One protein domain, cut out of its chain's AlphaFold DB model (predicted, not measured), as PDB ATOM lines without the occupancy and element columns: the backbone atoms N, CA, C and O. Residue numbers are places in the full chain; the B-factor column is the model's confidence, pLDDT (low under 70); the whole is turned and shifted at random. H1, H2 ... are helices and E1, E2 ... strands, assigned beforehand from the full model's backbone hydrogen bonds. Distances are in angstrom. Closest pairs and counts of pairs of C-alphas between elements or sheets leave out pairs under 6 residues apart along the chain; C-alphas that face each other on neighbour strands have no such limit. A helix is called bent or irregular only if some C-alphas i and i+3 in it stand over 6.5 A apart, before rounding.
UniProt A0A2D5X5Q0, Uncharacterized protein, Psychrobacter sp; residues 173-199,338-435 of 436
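What this domain is: This is residues 173 to 199 and 338 to 435 of the 436 residues of an uncharacterized protein of Psychrobacter sp (UniProt A0A2D5X5Q0). Two short parallel strands, E1 and E2, lie side by side at the core, with H2 packed over one face of them and H1 packed beside both E1 and H2. H3 lies beyond the opposite face near E1, while H4, past the strands' beginnings, and H5, following E2, lie farthest from the core. The printed part has 125 residues with five named helices and two named strands, in the order H1, H2, E1, H3, H4, E2, H5, and its class is mostly helix. It is compact, with a radius of gyration of the C-alphas of 14.5 A and spans of 38 by 35 by 23 A.

How they stand to each other: H1, residues 173 to 189, touches H2, residues 348 to 361; they run opposite ways at a shallow tilt of 30 degrees, and their closest C-alphas, those of Thr 176 and Ile 360, are 5.8 A apart. The closest C-alphas of H1 and E1, residues 367 to 370, are those of Val 179 and Phe 368, at 5.3 A. E1 and E2, residues 415 to 418, are parallel neighbours at 18 degrees; N 369 and O 416, 2.8 A apart, and N 418 and O 369, 3.0 A apart, are within hydrogen-bond range. The closest C-alphas of H2 and E2 are those of Ser 349 and Asp 418, at 6.1 A. H3, residues 380 to 388, and H4, residues 395 to 409, stand between E1 and E2 in the chain, in a strand-helix-strand unit, two parallel neighbour strands joined through helices, with a right-handed crossover. H3 and H4 are close but not clearly touching, about perpendicular at 74 degrees, with the C-alphas of Trp 381 and Glu 395 closest at 6.5 A. H5, residues 421 to 430, is close to H3 but not clearly touching, with the C-alphas of Pro 380 and Ile 427 closest at 7.6 A; H4 and H5 are apart. Every O i to N i+4 pair is within hydrogen-bond range in H2 and H4, against 10 of 13 in H1, 4 of 5 in H3 and 1 of 6 in H5, where 0 of 7 O i to N i+3 pairs are within range.

Where its parts are: H1 begins at C-alpha 173, (2.015, -40.465, 1.804), and measures 24.1 A; it has a kink of 28 degrees near residue 183 and is irregular, with C-alphas 185 and 188 8.9 A apart. H2 measures 20.1 A, E1 10.2 A, H3 10.3 A, H4 21.1 A and E2 10.0 A. H5 measures 16.0 A, ends at C-alpha 430, (-22.931, -39.694, 21.967), and is irregular, with C-alphas 422 and 425 7.6 A apart.

The domain as a whole: The two C-alphas farthest apart, those of His 199 and Thr 377, are 39.6 A apart. Residues 200 to 337 are not printed, and C-alphas 199 and 338 are 16.6 A apart across the cut. Of the links that are printed whole, none is long. Confidence is low, with pLDDT under 70, at residues 193 to 199 and 421 to 435, against a mean of 82.9 for the printed part.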
ATOM      1  N   THR A 173       1.760 -39.024   1.705       91.81
ATOM      2  CA  THR A 173       2.015 -40.465   1.804       91.81
ATOM      3  C   THR A 173       1.265 -41.063   2.985       91.81
ATOM      4  O   THR A 173       0.544 -42.038   2.801       91.81
ATOM      5  N   TRP A 174       1.330 -40.421   4.155       93.25
ATOM      6  CA  TRP A 174       0.622 -40.882   5.346       93.25
ATOM      7  C   TRP A 174      -0.898 -40.980   5.119       93.25
ATOM      8  O   TRP A 174      -1.476 -42.032   5.379       93.25
ATOM      9  N   PHE A 175      -1.548 -39.954   4.546       94.56
ATOM     10  CA  PHE A 175      -2.989 -40.016   4.223       94.56
ATOM     11  C   PHE A 175      -3.323 -41.147   3.241       94.56
ATOM     12  O   PHE A 175      -4.317 -41.855   3.406       94.56
ATOM     13  N   THR A 176      -2.474 -41.339   2.229       95.00
ATOM     14  CA  THR A 176      -2.640 -42.408   1.234       95.00
ATOM     15  C   THR A 176      -2.539 -43.789   1.883       95.00
ATOM     16  O   THR A 176      -3.329 -44.679   1.570       95.00
ATOM     17  N   GLU A 177      -1.609 -43.974   2.820       94.00
ATOM     18  CA  GLU A 177      -1.463 -45.214   3.586       94.00
ATOM     19  C   GLU A 177      -2.683 -45.499   4.470       94.00
ATOM     20  O   GLU A 177      -3.146 -46.644   4.489       94.00
ATOM     21  N   GLN A 178      -3.252 -44.482   5.133       93.69
ATOM     22  CA  GLN A 178      -4.460 -44.653   5.956       93.69
ATOM     23  C   GLN A 178      -5.639 -45.170   5.121       93.69
ATOM     24  O   GLN A 178      -6.253 -46.186   5.451       93.69
ATOM     25  N   VAL A 179      -5.918 -44.526   3.984       95.00
ATOM     26  CA  VAL A 179      -7.024 -44.934   3.103       95.00
ATOM     27  C   VAL A 179      -6.778 -46.315   2.496       95.00
ATOM     28  O   VAL A 179      -7.679 -47.155   2.506       95.00
ATOM     29  N   ASN A 180      -5.564 -46.590   2.010       94.50
ATOM     30  CA  ASN A 180      -5.222 -47.892   1.432       94.50
ATOM     31  C   ASN A 180      -5.359 -49.033   2.448       94.50
ATOM     32  O   ASN A 180      -5.808 -50.125   2.091       94.50
ATOM     33  N   THR A 181      -5.009 -48.784   3.711       93.44
ATOM     34  CA  THR A 181      -5.157 -49.757   4.801       93.44
ATOM     35  C   THR A 181      -6.629 -50.088   5.029       93.44
ATOM     36  O   THR A 181      -7.004 -51.262   5.019       93.44
ATOM     37  N   SER A 182      -7.488 -49.074   5.124       93.00
ATOM     38  CA  SER A 182      -8.932 -49.267   5.304       93.00
ATOM     39  C   SER A 182      -9.595 -49.932   4.099       93.00
ATOM     40  O   SER A 182     -10.391 -50.855   4.266       93.00
ATOM     41  N   ILE A 183      -9.201 -49.568   2.876       92.06
ATOM     42  CA  ILE A 183      -9.647 -50.239   1.646       92.06
ATOM     43  C   ILE A 183      -9.249 -51.719   1.643       92.06
ATOM     44  O   ILE A 183     -10.066 -52.582   1.320       92.06
ATOM     45  N   LYS A 184      -8.011 -52.044   2.030       91.06
ATOM     46  CA  LYS A 184      -7.556 -53.435   2.133       91.06
ATOM     47  C   LYS A 184      -8.375 -54.210   3.169       91.06
ATOM     48  O   LYS A 184      -8.749 -55.354   2.914       91.06
ATOM     49  N   ASN A 185      -8.698 -53.578   4.296       90.19
ATOM     50  CA  ASN A 185      -9.484 -54.173   5.378       90.19
ATOM     51  C   ASN A 185     -10.984 -54.313   5.048       90.19
ATOM     52  O   ASN A 185     -11.664 -55.156   5.638       90.19
ATOM     53  N   LEU A 186     -11.517 -53.560   4.075       87.94
ATOM     54  CA  LEU A 186     -12.851 -53.828   3.518       87.94
ATOM     55  C   LEU A 186     -12.918 -55.190   2.816       87.94
ATOM     56  O   LEU A 186     -13.981 -55.824   2.814       87.94
ATOM     57  N   GLY A 187     -11.799 -55.642   2.241       86.69
ATOM     58  CA  GLY A 187     -11.691 -56.924   1.555       86.69
ATOM     59  C   GLY A 187     -12.709 -57.048   0.411       86.69
ATOM     60  O   GLY A 187     -12.862 -56.109  -0.370       86.69
ATOM     61  N   PRO A 188     -13.461 -58.163   0.310       83.06
ATOM     62  CA  PRO A 188     -14.432 -58.384  -0.769       83.06
ATOM     63  C   PRO A 188     -15.549 -57.334  -0.866       83.06
ATOM     64  O   PRO A 188     -16.213 -57.245  -1.896       83.06
ATOM     65  N   ARG A 189     -15.772 -56.539   0.193       80.00
ATOM     66  CA  ARG A 189     -16.791 -55.475   0.213       80.00
ATOM     67  C   ARG A 189     -16.449 -54.308  -0.711       80.00
ATOM     68  O   ARG A 189     -17.333 -53.514  -1.014       80.00
ATOM     69  N   PHE A 190     -15.202 -54.204  -1.166       83.06
ATOM     70  CA  PHE A 190     -14.764 -53.181  -2.103       83.06
ATOM     71  C   PHE A 190     -14.099 -53.810  -3.324       83.06
ATOM     72  O   PHE A 190     -13.117 -54.540  -3.218       83.06
ATOM     73  N   THR A 191     -14.632 -53.524  -4.510       79.69
ATOM     74  CA  THR A 191     -14.068 -53.986  -5.781       79.69
ATOM     75  C   THR A 191     -14.048 -52.813  -6.754       79.69
ATOM     76  O   THR A 191     -15.088 -52.537  -7.349       79.69
ATOM     77  N   PRO A 192     -12.889 -52.155  -6.972       73.94
ATOM     78  CA  PRO A 192     -12.785 -50.968  -7.829       73.94
ATOM     79  C   PRO A 192     -13.292 -51.170  -9.263       73.94
ATOM     80  O   PRO A 192     -13.731 -50.234  -9.918       73.94
ATOM     81  N   LYS A 193     -13.194 -52.403  -9.780       67.25
ATOM     82  CA  LYS A 193     -13.595 -52.749 -11.153       67.25
ATOM     83  C   LYS A 193     -15.113 -52.814 -11.351       67.25
ATOM     84  O   LYS A 193     -15.554 -52.884 -12.490       67.25
ATOM     85  N   LEU A 194     -15.888 -52.842 -10.267       63.19
ATOM     86  CA  LEU A 194     -17.351 -52.934 -10.292       63.19
ATOM     87  C   LEU A 194     -18.017 -51.582  -9.997       63.19
ATOM     88  O   LEU A 194     -19.221 -51.531  -9.760       63.19
ATOM     89  N   ASN A 195     -17.242 -50.494  -9.986       64.62
ATOM     90  CA  ASN A 195     -17.741 -49.168  -9.651       64.62
ATOM     91  C   ASN A 195     -18.580 -48.640 -10.817       64.62
ATOM     92  O   ASN A 195     -18.065 -48.421 -11.913       64.62
ATOM     93  N   VAL A 196     -19.872 -48.442 -10.564       61.47
ATOM     94  CA  VAL A 196     -20.759 -47.669 -11.434       61.47
ATOM     95  C   VAL A 196     -20.842 -46.275 -10.836       61.47
ATOM     96  O   VAL A 196     -21.211 -46.125  -9.673       61.47
ATOM     97  N   GLU A 197     -20.475 -45.260 -11.612       63.34
ATOM     98  CA  GLU A 197     -20.574 -43.878 -11.162       63.34
ATOM     99  C   GLU A 197     -22.050 -43.495 -10.992       63.34
ATOM    100  O   GLU A 197     -22.830 -43.497 -11.946       63.34
ATOM    101  N   ILE A 198     -22.458 -43.180  -9.760       64.88
ATOM    102  CA  ILE A 198     -23.821 -42.732  -9.466       64.88
ATOM    103  C   ILE A 198     -23.841 -41.206  -9.565       64.88
ATOM    104  O   ILE A 198     -23.755 -40.494  -8.565       64.88
ATOM    105  N   HIS A 199     -23.970 -40.696 -10.790       63.00
ATOM    106  CA  HIS A 199     -23.953 -39.252 -11.063       63.00
ATOM    107  C   HIS A 199     -24.962 -38.456 -10.213       63.00
ATOM    108  O   HIS A 199     -24.688 -37.320  -9.839       63.00
ATOM    109  N   LEU A 338     -22.628 -35.743   6.187       89.44
ATOM    110  CA  LEU A 338     -23.329 -36.679   5.311       89.44
ATOM    111  C   LEU A 338     -23.479 -38.047   5.979       89.44
ATOM    112  O   LEU A 338     -22.497 -38.731   6.259       89.44
ATOM    113  N   ILE A 339     -24.726 -38.477   6.181       88.31
ATOM    114  CA  ILE A 339     -25.043 -39.814   6.691       88.31
ATOM    115  C   ILE A 339     -25.587 -40.671   5.551       88.31
ATOM    116  O   ILE A 339     -26.684 -40.438   5.048       88.31
ATOM    117  N   VAL A 340     -24.850 -41.726   5.196       86.75
ATOM    118  CA  VAL A 340     -25.298 -42.719   4.213       86.75
ATOM    119  C   VAL A 340     -25.966 -43.898   4.931       86.75
ATOM    120  O   VAL A 340     -25.354 -44.640   5.712       86.75
ATOM    121  N   TYR A 341     -27.254 -44.110   4.670       85.81
ATOM    122  CA  TYR A 341     -28.022 -45.234   5.207       85.81
ATOM    123  C   TYR A 341     -28.731 -46.013   4.099       85.81
ATOM    124  O   TYR A 341     -28.874 -45.554   2.976       85.81
ATOM    125  N   GLY A 342     -29.109 -47.248   4.415       83.69
ATOM    126  CA  GLY A 342     -29.686 -48.192   3.463       83.69
ATOM    127  C   GLY A 342     -29.506 -49.625   3.945       83.69
ATOM    128  O   GLY A 342     -28.773 -49.882   4.913       83.69
ATOM    129  N   ASP A 343     -30.155 -50.568   3.276       83.44
ATOM    130  CA  ASP A 343     -30.126 -51.978   3.659       83.44
ATOM    131  C   ASP A 343     -28.739 -52.618   3.553       83.44
ATOM    132  O   ASP A 343     -27.810 -52.095   2.927       83.44
ATOM    133  N   ALA A 344     -28.548 -53.726   4.268       80.88
ATOM    134  CA  ALA A 344     -27.308 -54.489   4.192       80.88
ATOM    135  C   ALA A 344     -27.096 -54.991   2.753       80.88
ATOM    136  O   ALA A 344     -28.046 -55.390   2.091       80.88
ATOM    137  N   GLY A 345     -25.857 -54.942   2.262       80.38
ATOM    138  CA  GLY A 345     -25.527 -55.394   0.905       80.38
ATOM    139  C   GLY A 345     -25.823 -54.402  -0.229       80.38
ATOM    140  O   GLY A 345     -25.402 -54.662  -1.345       80.38
ATOM    141  N   ILE A 346     -26.437 -53.238   0.033       84.56
ATOM    142  CA  ILE A 346     -26.756 -52.238  -1.013       84.56
ATOM    143  C   ILE A 346     -25.536 -51.443  -1.537       84.56
ATOM    144  O   ILE A 346     -25.687 -50.556  -2.364       84.56
ATOM    145  N   GLY A 347     -24.326 -51.723  -1.033       86.25
ATOM    146  CA  GLY A 347     -23.089 -51.084  -1.510       86.25
ATOM    147  C   GLY A 347     -22.590 -49.860  -0.726       86.25
ATOM    148  O   GLY A 347     -21.719 -49.157  -1.213       86.25
ATOM    149  N   LYS A 348     -23.063 -49.597   0.502       88.12
ATOM    150  CA  LYS A 348     -22.612 -48.434   1.311       88.12
ATOM    151  C   LYS A 348     -21.099 -48.403   1.570       88.12
ATOM    152  O   LYS A 348     -20.451 -47.408   1.278       88.12
ATOM    153  N   SER A 349     -20.542 -49.497   2.091       89.38
ATOM    154  CA  SER A 349     -19.098 -49.621   2.349       89.38
ATOM    155  C   SER A 349     -18.280 -49.462   1.070       89.38
ATOM    156  O   SER A 349     -17.204 -48.874   1.075       89.38
ATOM    157  N   HIS A 350     -18.823 -49.971  -0.039       89.06
ATOM    158  CA  HIS A 350     -18.219 -49.841  -1.356       89.06
ATOM    159  C   HIS A 350     -18.193 -48.374  -1.812       89.06
ATOM    160  O   HIS A 350     -17.123 -47.888  -2.159       89.06
ATOM    161  N   LEU A 351     -19.313 -47.653  -1.689       89.75
ATOM    162  CA  LEU A 351     -19.427 -46.222  -1.994       89.75
ATOM    163  C   LEU A 351     -18.438 -45.367  -1.181       89.75
ATOM    164  O   LEU A 351     -17.734 -44.537  -1.745       89.75
ATOM    165  N   LEU A 352     -18.356 -45.582   0.138       91.50
ATOM    166  CA  LEU A 352     -17.434 -44.842   1.012       91.50
ATOM    167  C   LEU A 352     -15.959 -45.157   0.708       91.50
ATOM    168  O   LEU A 352     -15.110 -44.259   0.719       91.50
ATOM    169  N   GLY A 353     -15.662 -46.424   0.404       92.38
ATOM    170  CA  GLY A 353     -14.343 -46.854  -0.046       92.38
ATOM    171  C   GLY A 353     -13.962 -46.238  -1.391       92.38
ATOM    172  O   GLY A 353     -12.832 -45.782  -1.546       92.38
ATOM    173  N   ASP A 354     -14.897 -46.165  -2.342       91.00
ATOM    174  CA  ASP A 354     -14.664 -45.559  -3.656       91.00
ATOM    175  C   ASP A 354     -14.416 -44.056  -3.553       91.00
ATOM    176  O   ASP A 354     -13.429 -43.557  -4.091       91.00
ATOM    177  N   PHE A 355     -15.247 -43.354  -2.780       92.12
ATOM    178  CA  PHE A 355     -15.077 -41.933  -2.497       92.12
ATOM    179  C   PHE A 355     -13.680 -41.629  -1.933       92.12
ATOM    180  O   PHE A 355     -12.950 -40.799  -2.478       92.12
ATOM    181  N   SER A 356     -13.260 -42.370  -0.903       94.12
ATOM    182  CA  SER A 356     -11.935 -42.201  -0.289       94.12
ATOM    183  C   SER A 356     -10.800 -42.538  -1.268       94.12
ATOM    184  O   SER A 356      -9.788 -41.840  -1.320       94.12
ATOM    185  N   ASN A 357     -10.973 -43.585  -2.083       92.75
ATOM    186  CA  ASN A 357     -10.010 -44.004  -3.103       92.75
ATOM    187  C   ASN A 357      -9.843 -42.963  -4.222       92.75
ATOM    188  O   ASN A 357      -8.739 -42.766  -4.728       92.75
ATOM    189  N   LYS A 358     -10.934 -42.307  -4.632       92.12
ATOM    190  CA  LYS A 358     -10.905 -41.234  -5.632       92.12
ATOM    191  C   LYS A 358     -10.087 -40.050  -5.122       92.12
ATOM    192  O   LYS A 358      -9.183 -39.603  -5.819       92.12
ATOM    193  N   LEU A 359     -10.315 -39.628  -3.876       93.69
ATOM    194  CA  LEU A 359      -9.576 -38.519  -3.267       93.69
ATOM    195  C   LEU A 359      -8.065 -38.756  -3.260       93.69
ATOM    196  O   LEU A 359      -7.319 -37.904  -3.738       93.69
ATOM    197  N   ILE A 360      -7.602 -39.928  -2.817       92.94
ATOM    198  CA  ILE A 360      -6.158 -40.206  -2.788       92.94
ATOM    199  C   ILE A 360      -5.539 -40.269  -4.192       92.94
ATOM    200  O   ILE A 360      -4.407 -39.820  -4.373       92.94
ATOM    201  N   LYS A 361      -6.275 -40.759  -5.205       92.19
ATOM    202  CA  LYS A 361      -5.827 -40.750  -6.611       92.19
ATOM    203  C   LYS A 361      -5.704 -39.332  -7.160       92.19
ATOM    204  O   LYS A 361      -4.757 -39.047  -7.889       92.19
ATOM    205  N   ASP A 362      -6.599 -38.447  -6.735       91.88
ATOM    206  CA  ASP A 362      -6.576 -37.020  -7.059       91.88
ATOM    207  C   ASP A 362      -5.575 -36.238  -6.188       91.88
ATOM    208  O   ASP A 362      -5.505 -35.012  -6.257       91.88
ATOM    209  N   ASN A 363      -4.755 -36.935  -5.388       91.62
ATOM    210  CA  ASN A 363      -3.786 -36.366  -4.451       91.62
ATOM    211  C   ASN A 363      -4.413 -35.493  -3.353       91.62
ATOM    212  O   ASN A 363      -3.727 -34.638  -2.789       91.62
ATOM    213  N   LYS A 364      -5.687 -35.731  -3.034       93.25
ATOM    214  CA  LYS A 364      -6.435 -35.054  -1.978       93.25
ATOM    215  C   LYS A 364      -6.419 -35.896  -0.693       93.25
ATOM    216  O   LYS A 364      -6.660 -37.105  -0.744       93.25
ATOM    217  N   PRO A 365      -6.117 -35.292   0.465       94.44
ATOM    218  CA  PRO A 365      -6.101 -35.988   1.741       94.44
ATOM    219  C   PRO A 365      -7.519 -36.404   2.148       94.44
ATOM    220  O   PRO A 365      -8.491 -35.694   1.900       94.44
ATOM    221  N   SER A 366      -7.623 -37.567   2.782       95.50
ATOM    222  CA  SER A 366      -8.858 -38.128   3.329       95.50
ATOM    223  C   SER A 366      -8.493 -39.101   4.438       95.50
ATOM    224  O   SER A 366      -7.456 -39.759   4.371       95.50
ATOM    225  N   ILE A 367      -9.366 -39.236   5.428       94.88
ATOM    226  CA  ILE A 367      -9.267 -40.282   6.444       94.88
ATOM    227  C   ILE A 367     -10.406 -41.257   6.221       94.88
ATOM    228  O   ILE A 367     -11.544 -40.835   6.038       94.88
ATOM    229  N   PHE A 368     -10.108 -42.552   6.234       94.31
ATOM    230  CA  PHE A 368     -11.130 -43.583   6.151       94.31
ATOM    231  C   PHE A 368     -10.951 -44.565   7.298       94.31
ATOM    232  O   PHE A 368      -9.904 -45.196   7.396       94.31
ATOM    233  N   VAL A 369     -11.957 -44.682   8.160       91.94
ATOM    234  CA  VAL A 369     -11.959 -45.557   9.336       91.94
ATOM    235  C   VAL A 369     -13.089 -46.571   9.214       91.94
ATOM    236  O   VAL A 369     -14.217 -46.238   8.843       91.94
ATOM    237  N   LEU A 370     -12.801 -47.824   9.558       89.44
ATOM    238  CA  LEU A 370     -13.811 -48.874   9.624       89.44
ATOM    239  C   LEU A 370     -14.374 -48.943  11.042       89.44
ATOM    240  O   LEU A 370     -13.692 -49.362  11.965       89.44
ATOM    241  N   GLY A 371     -15.647 -48.595  11.216       83.88
ATOM    242  CA  GLY A 371     -16.308 -48.544  12.522       83.88
ATOM    243  C   GLY A 371     -16.336 -49.880  13.269       83.88
ATOM    244  O   GLY A 371     -16.458 -49.886  14.490       83.88
ATOM    245  N   GLN A 372     -16.147 -51.008  12.574       81.12
ATOM    246  CA  GLN A 372     -16.052 -52.343  13.178       81.12
ATOM    247  C   GLN A 372     -14.960 -52.454  14.259       81.12
ATOM    248  O   GLN A 372     -15.054 -53.323  15.121       81.12
ATOM    249  N   THR A 373     -13.944 -51.587  14.229       78.75
ATOM    250  CA  THR A 373     -12.871 -51.560  15.229       78.75
ATOM    251  C   THR A 373     -13.218 -50.727  16.464       78.75
ATOM    252  O   THR A 373     -12.568 -50.861  17.498       78.75
ATOM    253  N   LEU A 374     -14.276 -49.912  16.397       83.00
ATOM    254  CA  LEU A 374     -14.700 -49.032  17.478       83.00
ATOM    255  C   LEU A 374     -15.613 -49.776  18.460       83.00
ATOM    256  O   LEU A 374     -16.670 -50.307  18.099       83.00
ATOM    257  N   THR A 375     -15.210 -49.777  19.727       81.56
ATOM    258  CA  THR A 375     -15.941 -50.373  20.852       81.56
ATOM    259  C   THR A 375     -16.579 -49.306  21.742       81.56
ATOM    260  O   THR A 375     -16.227 -48.127  21.678       81.56
ATOM    261  N   ASP A 376     -17.507 -49.718  22.604       76.62
ATOM    262  CA  ASP A 376     -18.193 -48.850  23.568       76.62
ATOM    263  C   ASP A 376     -17.406 -48.597  24.865       76.62
ATOM    264  O   ASP A 376     -17.746 -47.705  25.648       76.62
ATOM    265  N   THR A 377     -16.329 -49.352  25.073       78.62
ATOM    266  CA  THR A 377     -15.517 -49.328  26.299       78.62
ATOM    267  C   THR A 377     -14.678 -48.062  26.459       78.62
ATOM    268  O   THR A 377     -14.373 -47.656  27.579       78.62
ATOM    269  N   THR A 378     -14.306 -47.426  25.347       82.12
ATOM    270  CA  THR A 378     -13.395 -46.276  25.306       82.12
ATOM    271  C   THR A 378     -13.980 -45.183  24.411       82.12
ATOM    272  O   THR A 378     -14.782 -45.456  23.521       82.12
ATOM    273  N   ASN A 379     -13.597 -43.921  24.624       84.00
ATOM    274  CA  ASN A 379     -13.981 -42.832  23.722       84.00
ATOM    275  C   ASN A 379     -13.559 -43.173  22.265       84.00
ATOM    276  O   ASN A 379     -12.394 -43.526  22.058       84.00
ATOM    277  N   PRO A 380     -14.464 -43.085  21.266       84.44
ATOM    278  CA  PRO A 380     -14.149 -43.362  19.866       84.44
ATOM    279  C   PRO A 380     -12.987 -42.540  19.317       84.44
ATOM    280  O   PRO A 380     -12.178 -43.085  18.582       84.44
ATOM    281  N   TRP A 381     -12.835 -41.273  19.710       87.62
ATOM    282  CA  TRP A 381     -11.701 -40.454  19.278       87.62
ATOM    283  C   TRP A 381     -10.371 -40.969  19.803       87.62
ATOM    284  O   TRP A 381      -9.387 -40.965  19.074       87.62
ATOM    285  N   THR A 382     -10.334 -41.486  21.031       88.81
ATOM    286  CA  THR A 382      -9.125 -42.133  21.551       88.81
ATOM    287  C   THR A 382      -8.760 -43.356  20.711       88.81
ATOM    288  O   THR A 382      -7.590 -43.518  20.382       88.81
ATOM    289  N   GLN A 383      -9.749 -44.176  20.339       89.38
ATOM    290  CA  GLN A 383      -9.547 -45.366  19.503       89.38
ATOM    291  C   GLN A 383      -9.099 -44.981  18.082       89.38
ATOM    292  O   GLN A 383      -8.093 -45.481  17.589       89.38
ATOM    293  N   ILE A 384      -9.778 -44.016  17.451       90.75
ATOM    294  CA  ILE A 384      -9.422 -43.503  16.121       90.75
ATOM    295  C   ILE A 384      -7.993 -42.958  16.119       90.75
ATOM    296  O   ILE A 384      -7.195 -43.316  15.260       90.75
ATOM    297  N   LEU A 385      -7.642 -42.103  17.079       92.62
ATOM    298  CA  LEU A 385      -6.333 -41.458  17.085       92.62
ATOM    299  C   LEU A 385      -5.218 -42.446  17.421       92.62
ATOM    300  O   LEU A 385      -4.223 -42.485  16.704       92.62
ATOM    301  N   LYS A 386      -5.369 -43.262  18.470       90.38
ATOM    302  CA  LYS A 386      -4.287 -44.137  18.947       90.38
ATOM    303  C   LYS A 386      -4.190 -45.455  18.193       90.38
ATOM    304  O   LYS A 386      -3.084 -45.852  17.830       90.38
ATOM    305  N   ASP A 387      -5.317 -46.122  17.969       89.06
ATOM    306  CA  ASP A 387      -5.332 -47.501  17.480       89.06
ATOM    307  C   ASP A 387      -5.384 -47.541  15.948       89.06
ATOM    308  O   ASP A 387      -4.593 -48.249  15.321       89.06
ATOM    309  N   GLU A 388      -6.256 -46.724  15.343       89.19
ATOM    310  CA  GLU A 388      -6.429 -46.683  13.885       89.19
ATOM    311  C   GLU A 388      -5.356 -45.832  13.199       89.19
ATOM    312  O   GLU A 388      -4.656 -46.311  12.309       89.19
ATOM    313  N   LEU A 389      -5.196 -44.576  13.626       91.25
ATOM    314  CA  LEU A 389      -4.320 -43.601  12.965       91.25
ATOM    315  C   LEU A 389      -2.898 -43.562  13.537       91.25
ATOM    316  O   LEU A 389      -2.003 -42.997  12.906       91.25
ATOM    317  N   ARG A 390      -2.673 -44.167  14.712       91.38
ATOM    318  CA  ARG A 390      -1.378 -44.205  15.422       91.38
ATOM    319  C   ARG A 390      -0.765 -42.821  15.655       91.38
ATOM    320  O   ARG A 390       0.444 -42.628  15.529       91.38
ATOM    321  N   LEU A 391      -1.609 -41.856  15.997       91.88
ATOM    322  CA  LEU A 391      -1.249 -40.475  16.280       91.88
ATOM    323  C   LEU A 391      -1.165 -40.234  17.789       91.88
ATOM    324  O   LEU A 391      -2.095 -40.538  18.537       91.88
ATOM    325  N   ASP A 392      -0.079 -39.600  18.229       87.88
ATOM    326  CA  ASP A 392       0.073 -39.105  19.603       87.88
ATOM    327  C   ASP A 392      -0.394 -37.644  19.706       87.88
ATOM    328  O   ASP A 392       0.383 -36.715  19.918       87.88
ATOM    329  N   CYS A 393      -1.687 -37.425  19.470       90.00
ATOM    330  CA  CYS A 393      -2.329 -36.121  19.622       90.00
ATOM    331  C   CYS A 393      -3.760 -36.276  20.157       90.00
ATOM    332  O   CYS A 393      -4.274 -37.390  20.274       90.00
ATOM    333  N   ASN A 394      -4.386 -35.161  20.534       90.88
ATOM    334  CA  ASN A 394      -5.796 -35.138  20.921       90.88
ATOM    335  C   ASN A 394      -6.691 -34.758  19.726       90.88
ATOM    336  O   ASN A 394      -6.204 -34.411  18.651       90.88
ATOM    337  N   GLU A 395      -8.006 -34.833  19.938       91.12
ATOM    338  CA  GLU A 395      -9.029 -34.512  18.938       91.12
ATOM    339  C   GLU A 395      -8.874 -33.092  18.380       91.12
ATOM    340  O   GLU A 395      -8.829 -32.925  17.165       91.12
ATOM    341  N   ASP A 396      -8.698 -32.090  19.246       89.81
ATOM    342  CA  ASP A 396      -8.588 -30.684  18.835       89.81
ATOM    343  C   ASP A 396      -7.388 -30.442  17.908       89.81
ATOM    344  O   ASP A 396      -7.508 -29.761  16.889       89.81
ATOM    345  N   VAL A 397      -6.230 -31.033  18.224       92.94
ATOM    346  CA  VAL A 397      -5.028 -30.943  17.382       92.94
ATOM    347  C   VAL A 397      -5.268 -31.641  16.049       92.94
ATOM    348  O   VAL A 397      -4.949 -31.077  15.005       92.94
ATOM    349  N   PHE A 398      -5.839 -32.847  16.065       94.25
ATOM    350  CA  PHE A 398      -6.120 -33.609  14.850       94.25
ATOM    351  C   PHE A 398      -7.084 -32.866  13.917       94.25
ATOM    352  O   PHE A 398      -6.766 -32.661  12.745       94.25
ATOM    353  N   LEU A 399      -8.224 -32.404  14.434       92.38
ATOM    354  CA  LEU A 399      -9.192 -31.619  13.667       92.38
ATOM    355  C   LEU A 399      -8.586 -30.288  13.206       92.38
ATOM    356  O   LEU A 399      -8.778 -29.887  12.059       92.38
ATOM    357  N   GLY A 400      -7.775 -29.645  14.048       92.94
ATOM    358  CA  GLY A 400      -7.018 -28.451  13.686       92.94
ATOM    359  C   GLY A 400      -6.050 -28.684  12.523       92.94
ATOM    360  O   GLY A 400      -5.920 -27.817  11.658       92.94
ATOM    361  N   VAL A 401      -5.392 -29.848  12.448       95.00
ATOM    362  CA  VAL A 401      -4.546 -30.222  11.302       95.00
ATOM    363  C   VAL A 401      -5.389 -30.360  10.035       95.00
ATOM    364  O   VAL A 401      -5.011 -29.824   8.994       95.00
ATOM    365  N   LEU A 402      -6.538 -31.037  10.107       94.56
ATOM    366  CA  LEU A 402      -7.431 -31.186   8.954       94.56
ATOM    367  C   LEU A 402      -7.947 -29.830   8.456       94.56
ATOM    368  O   LEU A 402      -7.944 -29.593   7.249       94.56
ATOM    369  N   ASN A 403      -8.295 -28.917   9.366       92.00
ATOM    370  CA  ASN A 403      -8.675 -27.544   9.023       92.00
ATOM    371  C   ASN A 403      -7.503 -26.773   8.403       92.00
ATOM    372  O   ASN A 403      -7.675 -26.115   7.384       92.00
ATOM    373  N   THR A 404      -6.293 -26.906   8.953       93.44
ATOM    374  CA  THR A 404      -5.068 -26.286   8.410       93.44
ATOM    375  C   THR A 404      -4.816 -26.723   6.966       93.44
ATOM    376  O   THR A 404      -4.563 -25.897   6.086       93.44
ATOM    377  N   ILE A 405      -4.925 -28.026   6.699       93.25
ATOM    378  CA  ILE A 405      -4.811 -28.587   5.350       93.25
ATOM    379  C   ILE A 405      -5.943 -28.070   4.465       93.25
ATOM    380  O   ILE A 405      -5.699 -27.684   3.322       93.25
ATOM    381  N   GLY A 406      -7.167 -28.045   4.997       91.00
ATOM    382  CA  GLY A 406      -8.353 -27.612   4.277       91.00
ATOM    383  C   GLY A 406      -8.292 -26.151   3.841       91.00
ATOM    384  O   GLY A 406      -8.603 -25.845   2.691       91.00
ATOM    385  N   HIS A 407      -7.799 -25.266   4.710       87.44
ATOM    386  CA  HIS A 407      -7.500 -23.876   4.376       87.44
ATOM    387  C   HIS A 407      -6.420 -23.782   3.296       87.44
ATOM    388  O   HIS A 407      -6.625 -23.092   2.300       87.44
ATOM    389  N   ALA A 408      -5.318 -24.526   3.426       89.06
ATOM    390  CA  ALA A 408      -4.250 -24.500   2.429       89.06
ATOM    391  C   ALA A 408      -4.777 -24.877   1.033       89.06
ATOM    392  O   ALA A 408      -4.670 -24.084   0.093       89.06
ATOM    393  N   GLN A 409      -5.430 -26.038   0.916       88.31
ATOM    394  CA  GLN A 409      -5.917 -26.576  -0.360       88.31
ATOM    395  C   GLN A 409      -7.280 -26.028  -0.817       88.31
ATOM    396  O   GLN A 409      -7.709 -26.329  -1.928       88.31
ATOM    397  N   GLN A 410      -7.956 -25.231   0.015       85.75
ATOM    398  CA  GLN A 410      -9.277 -24.647  -0.252       85.75
ATOM    399  C   GLN A 410     -10.395 -25.680  -0.473       85.75
ATOM    400  O   GLN A 410     -11.373 -25.423  -1.178       85.75
ATOM    401  N   GLU A 411     -10.263 -26.847   0.150       90.56
ATOM    402  CA  GLU A 411     -11.245 -27.933   0.152       90.56
ATOM    403  C   GLU A 411     -11.173 -28.663   1.492       90.56
ATOM    404  O   GLU A 411     -10.083 -28.903   2.008       90.56
ATOM    405  N   ARG A 412     -12.314 -29.051   2.056       91.62
ATOM    406  CA  ARG A 412     -12.374 -29.769   3.334       91.62
ATOM    407  C   ARG A 412     -11.721 -31.146   3.219       91.62
ATOM    408  O   ARG A 412     -11.829 -31.816   2.193       91.62
ATOM    409  N   VAL A 413     -11.083 -31.582   4.302       95.06
ATOM    410  CA  VAL A 413     -10.530 -32.936   4.424       95.06
ATOM    411  C   VAL A 413     -11.572 -33.828   5.101       95.06
ATOM    412  O   VAL A 413     -11.868 -33.606   6.276       95.06
ATOM    413  N   PRO A 414     -12.159 -34.816   4.408       94.75
ATOM    414  CA  PRO A 414     -13.222 -35.615   4.993       94.75
ATOM    415  C   PRO A 414     -12.664 -36.674   5.948       94.75
ATOM    416  O   PRO A 414     -11.633 -37.308   5.693       94.75
ATOM    417  N   ILE A 415     -13.417 -36.916   7.019       94.06
ATOM    418  CA  ILE A 415     -13.297 -38.117   7.844       94.06
ATOM    419  C   ILE A 415     -14.458 -39.028   7.465       94.06
ATOM    420  O   ILE A 415     -15.620 -38.740   7.748       94.06
ATOM    421  N   VAL A 416     -14.139 -40.130   6.804       93.62
ATOM    422  CA  VAL A 416     -15.104 -41.132   6.368       93.62
ATOM    423  C   VAL A 416     -15.108 -42.262   7.385       93.62
ATOM    424  O   VAL A 416     -14.062 -42.840   7.673       93.62
ATOM    425  N   ILE A 417     -16.279 -42.592   7.929       90.81
ATOM    426  CA  ILE A 417     -16.425 -43.685   8.895       90.81
ATOM    427  C   ILE A 417     -17.491 -44.661   8.397       90.81
ATOM    428  O   ILE A 417     -18.650 -44.286   8.219       90.81
ATOM    429  N   ASP A 418     -17.105 -45.918   8.172       89.00
ATOM    430  CA  ASP A 418     -18.032 -46.977   7.751       89.00
ATOM    431  C   ASP A 418     -18.547 -47.774   8.955       89.00
ATOM    432  O   ASP A 418     -17.816 -48.568   9.544       89.00
ATOM    433  N   PHE A 419     -19.814 -47.572   9.326       80.69
ATOM    434  CA  PHE A 419     -20.449 -48.273  10.446       80.69
ATOM    435  C   PHE A 419     -21.302 -49.461   9.999       80.69
ATOM    436  O   PHE A 419     -22.199 -49.332   9.156       80.69
ATOM    437  N   GLU A 420     -21.169 -50.582  10.710       70.19
ATOM    438  CA  GLU A 420     -22.146 -51.667  10.642       70.19
ATOM    439  C   GLU A 420     -23.392 -51.359  11.497       70.19
ATOM    440  O   GLU A 420     -23.333 -50.656  12.509       70.19
ATOM    441  N   ARG A 421     -24.562 -51.895  11.104       60.47
ATOM    442  CA  ARG A 421     -25.874 -51.597  11.730       60.47
ATOM    443  C   ARG A 421     -25.879 -51.719  13.262       60.47
ATOM    444  O   ARG A 421     -26.594 -50.959  13.905       60.47
ATOM    445  N   ARG A 422     -25.103 -52.645  13.840       55.84
ATOM    446  CA  ARG A 422     -25.069 -52.914  15.290       55.84
ATOM    447  C   ARG A 422     -24.351 -51.839  16.121       55.84
ATOM    448  O   ARG A 422     -24.570 -51.794  17.321       55.84
ATOM    449  N   GLN A 423     -23.545 -50.973  15.505       56.06
ATOM    450  CA  GLN A 423     -22.721 -49.967  16.201       56.06
ATOM    451  C   GLN A 423     -23.290 -48.537  16.117       56.06
ATOM    452  O   GLN A 423     -22.768 -47.619  16.749       56.06
ATOM    453  N   ARG A 424     -24.370 -48.336  15.345       53.75
ATOM    454  CA  ARG A 424     -24.917 -47.008  15.016       53.75
ATOM    455  C   ARG A 424     -25.439 -46.231  16.224       53.75
ATOM    456  O   ARG A 424     -25.178 -45.037  16.309       53.75
ATOM    457  N   THR A 425     -26.150 -46.882  17.143       51.41
ATOM    458  CA  THR A 425     -26.832 -46.190  18.252       51.41
ATOM    459  C   THR A 425     -25.840 -45.551  19.227       51.41
ATOM    460  O   THR A 425     -26.036 -44.423  19.652       51.41
ATOM    461  N   PHE A 426     -24.714 -46.213  19.513       53.25
ATOM    462  CA  PHE A 426     -23.755 -45.735  20.515       53.25
ATOM    463  C   PHE A 426     -22.913 -44.536  20.048       53.25
ATOM    464  O   PHE A 426     -22.629 -43.633  20.835       53.25
ATOM    465  N   ILE A 427     -22.494 -44.516  18.778       53.38
ATOM    466  CA  ILE A 427     -21.542 -43.513  18.274       53.38
ATOM    467  C   ILE A 427     -22.263 -42.250  17.780       53.38
ATOM    468  O   ILE A 427     -21.814 -41.137  18.064       53.38
ATOM    469  N   LEU A 428     -23.414 -42.403  17.115       53.75
ATOM    470  CA  LEU A 428     -24.188 -41.268  16.602       53.75
ATOM    471  C   LEU A 428     -24.813 -40.438  17.737       53.75
ATOM    472  O   LEU A 428     -24.685 -39.217  17.728       53.75
ATOM    473  N   GLU A 429     -25.413 -41.074  18.750       47.09
ATOM    474  CA  GLU A 429     -26.089 -40.361  19.850       47.09
ATOM    475  C   GLU A 429     -25.115 -39.653  20.806       47.09
ATOM    476  O   GLU A 429     -25.472 -38.650  21.421       47.09
ATOM    477  N   LYS A 430     -23.878 -40.152  20.937       46.16
ATOM    478  CA  LYS A 430     -22.931 -39.694  21.967       46.16
ATOM    479  C   LYS A 430     -21.788 -38.822  21.434       46.16
ATOM    480  O   LYS A 430     -21.251 -38.023  22.199       46.16
ATOM    481  N   TYR A 431     -21.424 -38.955  20.154       50.19
ATOM    482  CA  TYR A 431     -20.217 -38.318  19.601       50.19
ATOM    483  C   TYR A 431     -20.445 -37.533  18.310       50.19
ATOM    484  O   TYR A 431     -19.751 -36.544  18.099       50.19
ATOM    485  N   VAL A 432     -21.463 -37.859  17.504       47.81
ATOM    486  CA  VAL A 432     -21.919 -36.919  16.460       47.81
ATOM    487  C   VAL A 432     -22.668 -35.740  17.092       47.81
ATOM    488  O   VAL A 432     -22.521 -34.617  16.634       47.81
ATOM    489  N   GLY A 433     -23.307 -35.957  18.253       35.75
ATOM    490  CA  GLY A 433     -23.851 -34.933  19.163       35.75
ATOM    491  C   GLY A 433     -22.887 -33.824  19.624       35.75
ATOM    492  O   GLY A 433     -23.350 -32.804  20.122       35.75
ATOM    493  N   ARG A 434     -21.568 -33.998  19.462       31.36
ATOM    494  CA  ARG A 434     -20.535 -32.990  19.780       31.36
ATOM    495  C   ARG A 434     -19.856 -32.374  18.556       31.36
ATOM    496  O   ARG A 434     -19.028 -31.491  18.723       31.36
ATOM    497  N   LEU A 435     -20.207 -32.826  17.353       33.12
ATOM    498  CA  LEU A 435     -19.810 -32.190  16.096       33.12
ATOM    499  C   LEU A 435     -20.793 -31.073  15.684       33.12
ATOM    500  O   LEU A 435     -20.678 -30.572  14.571       33.12
TER     501      LEU A 435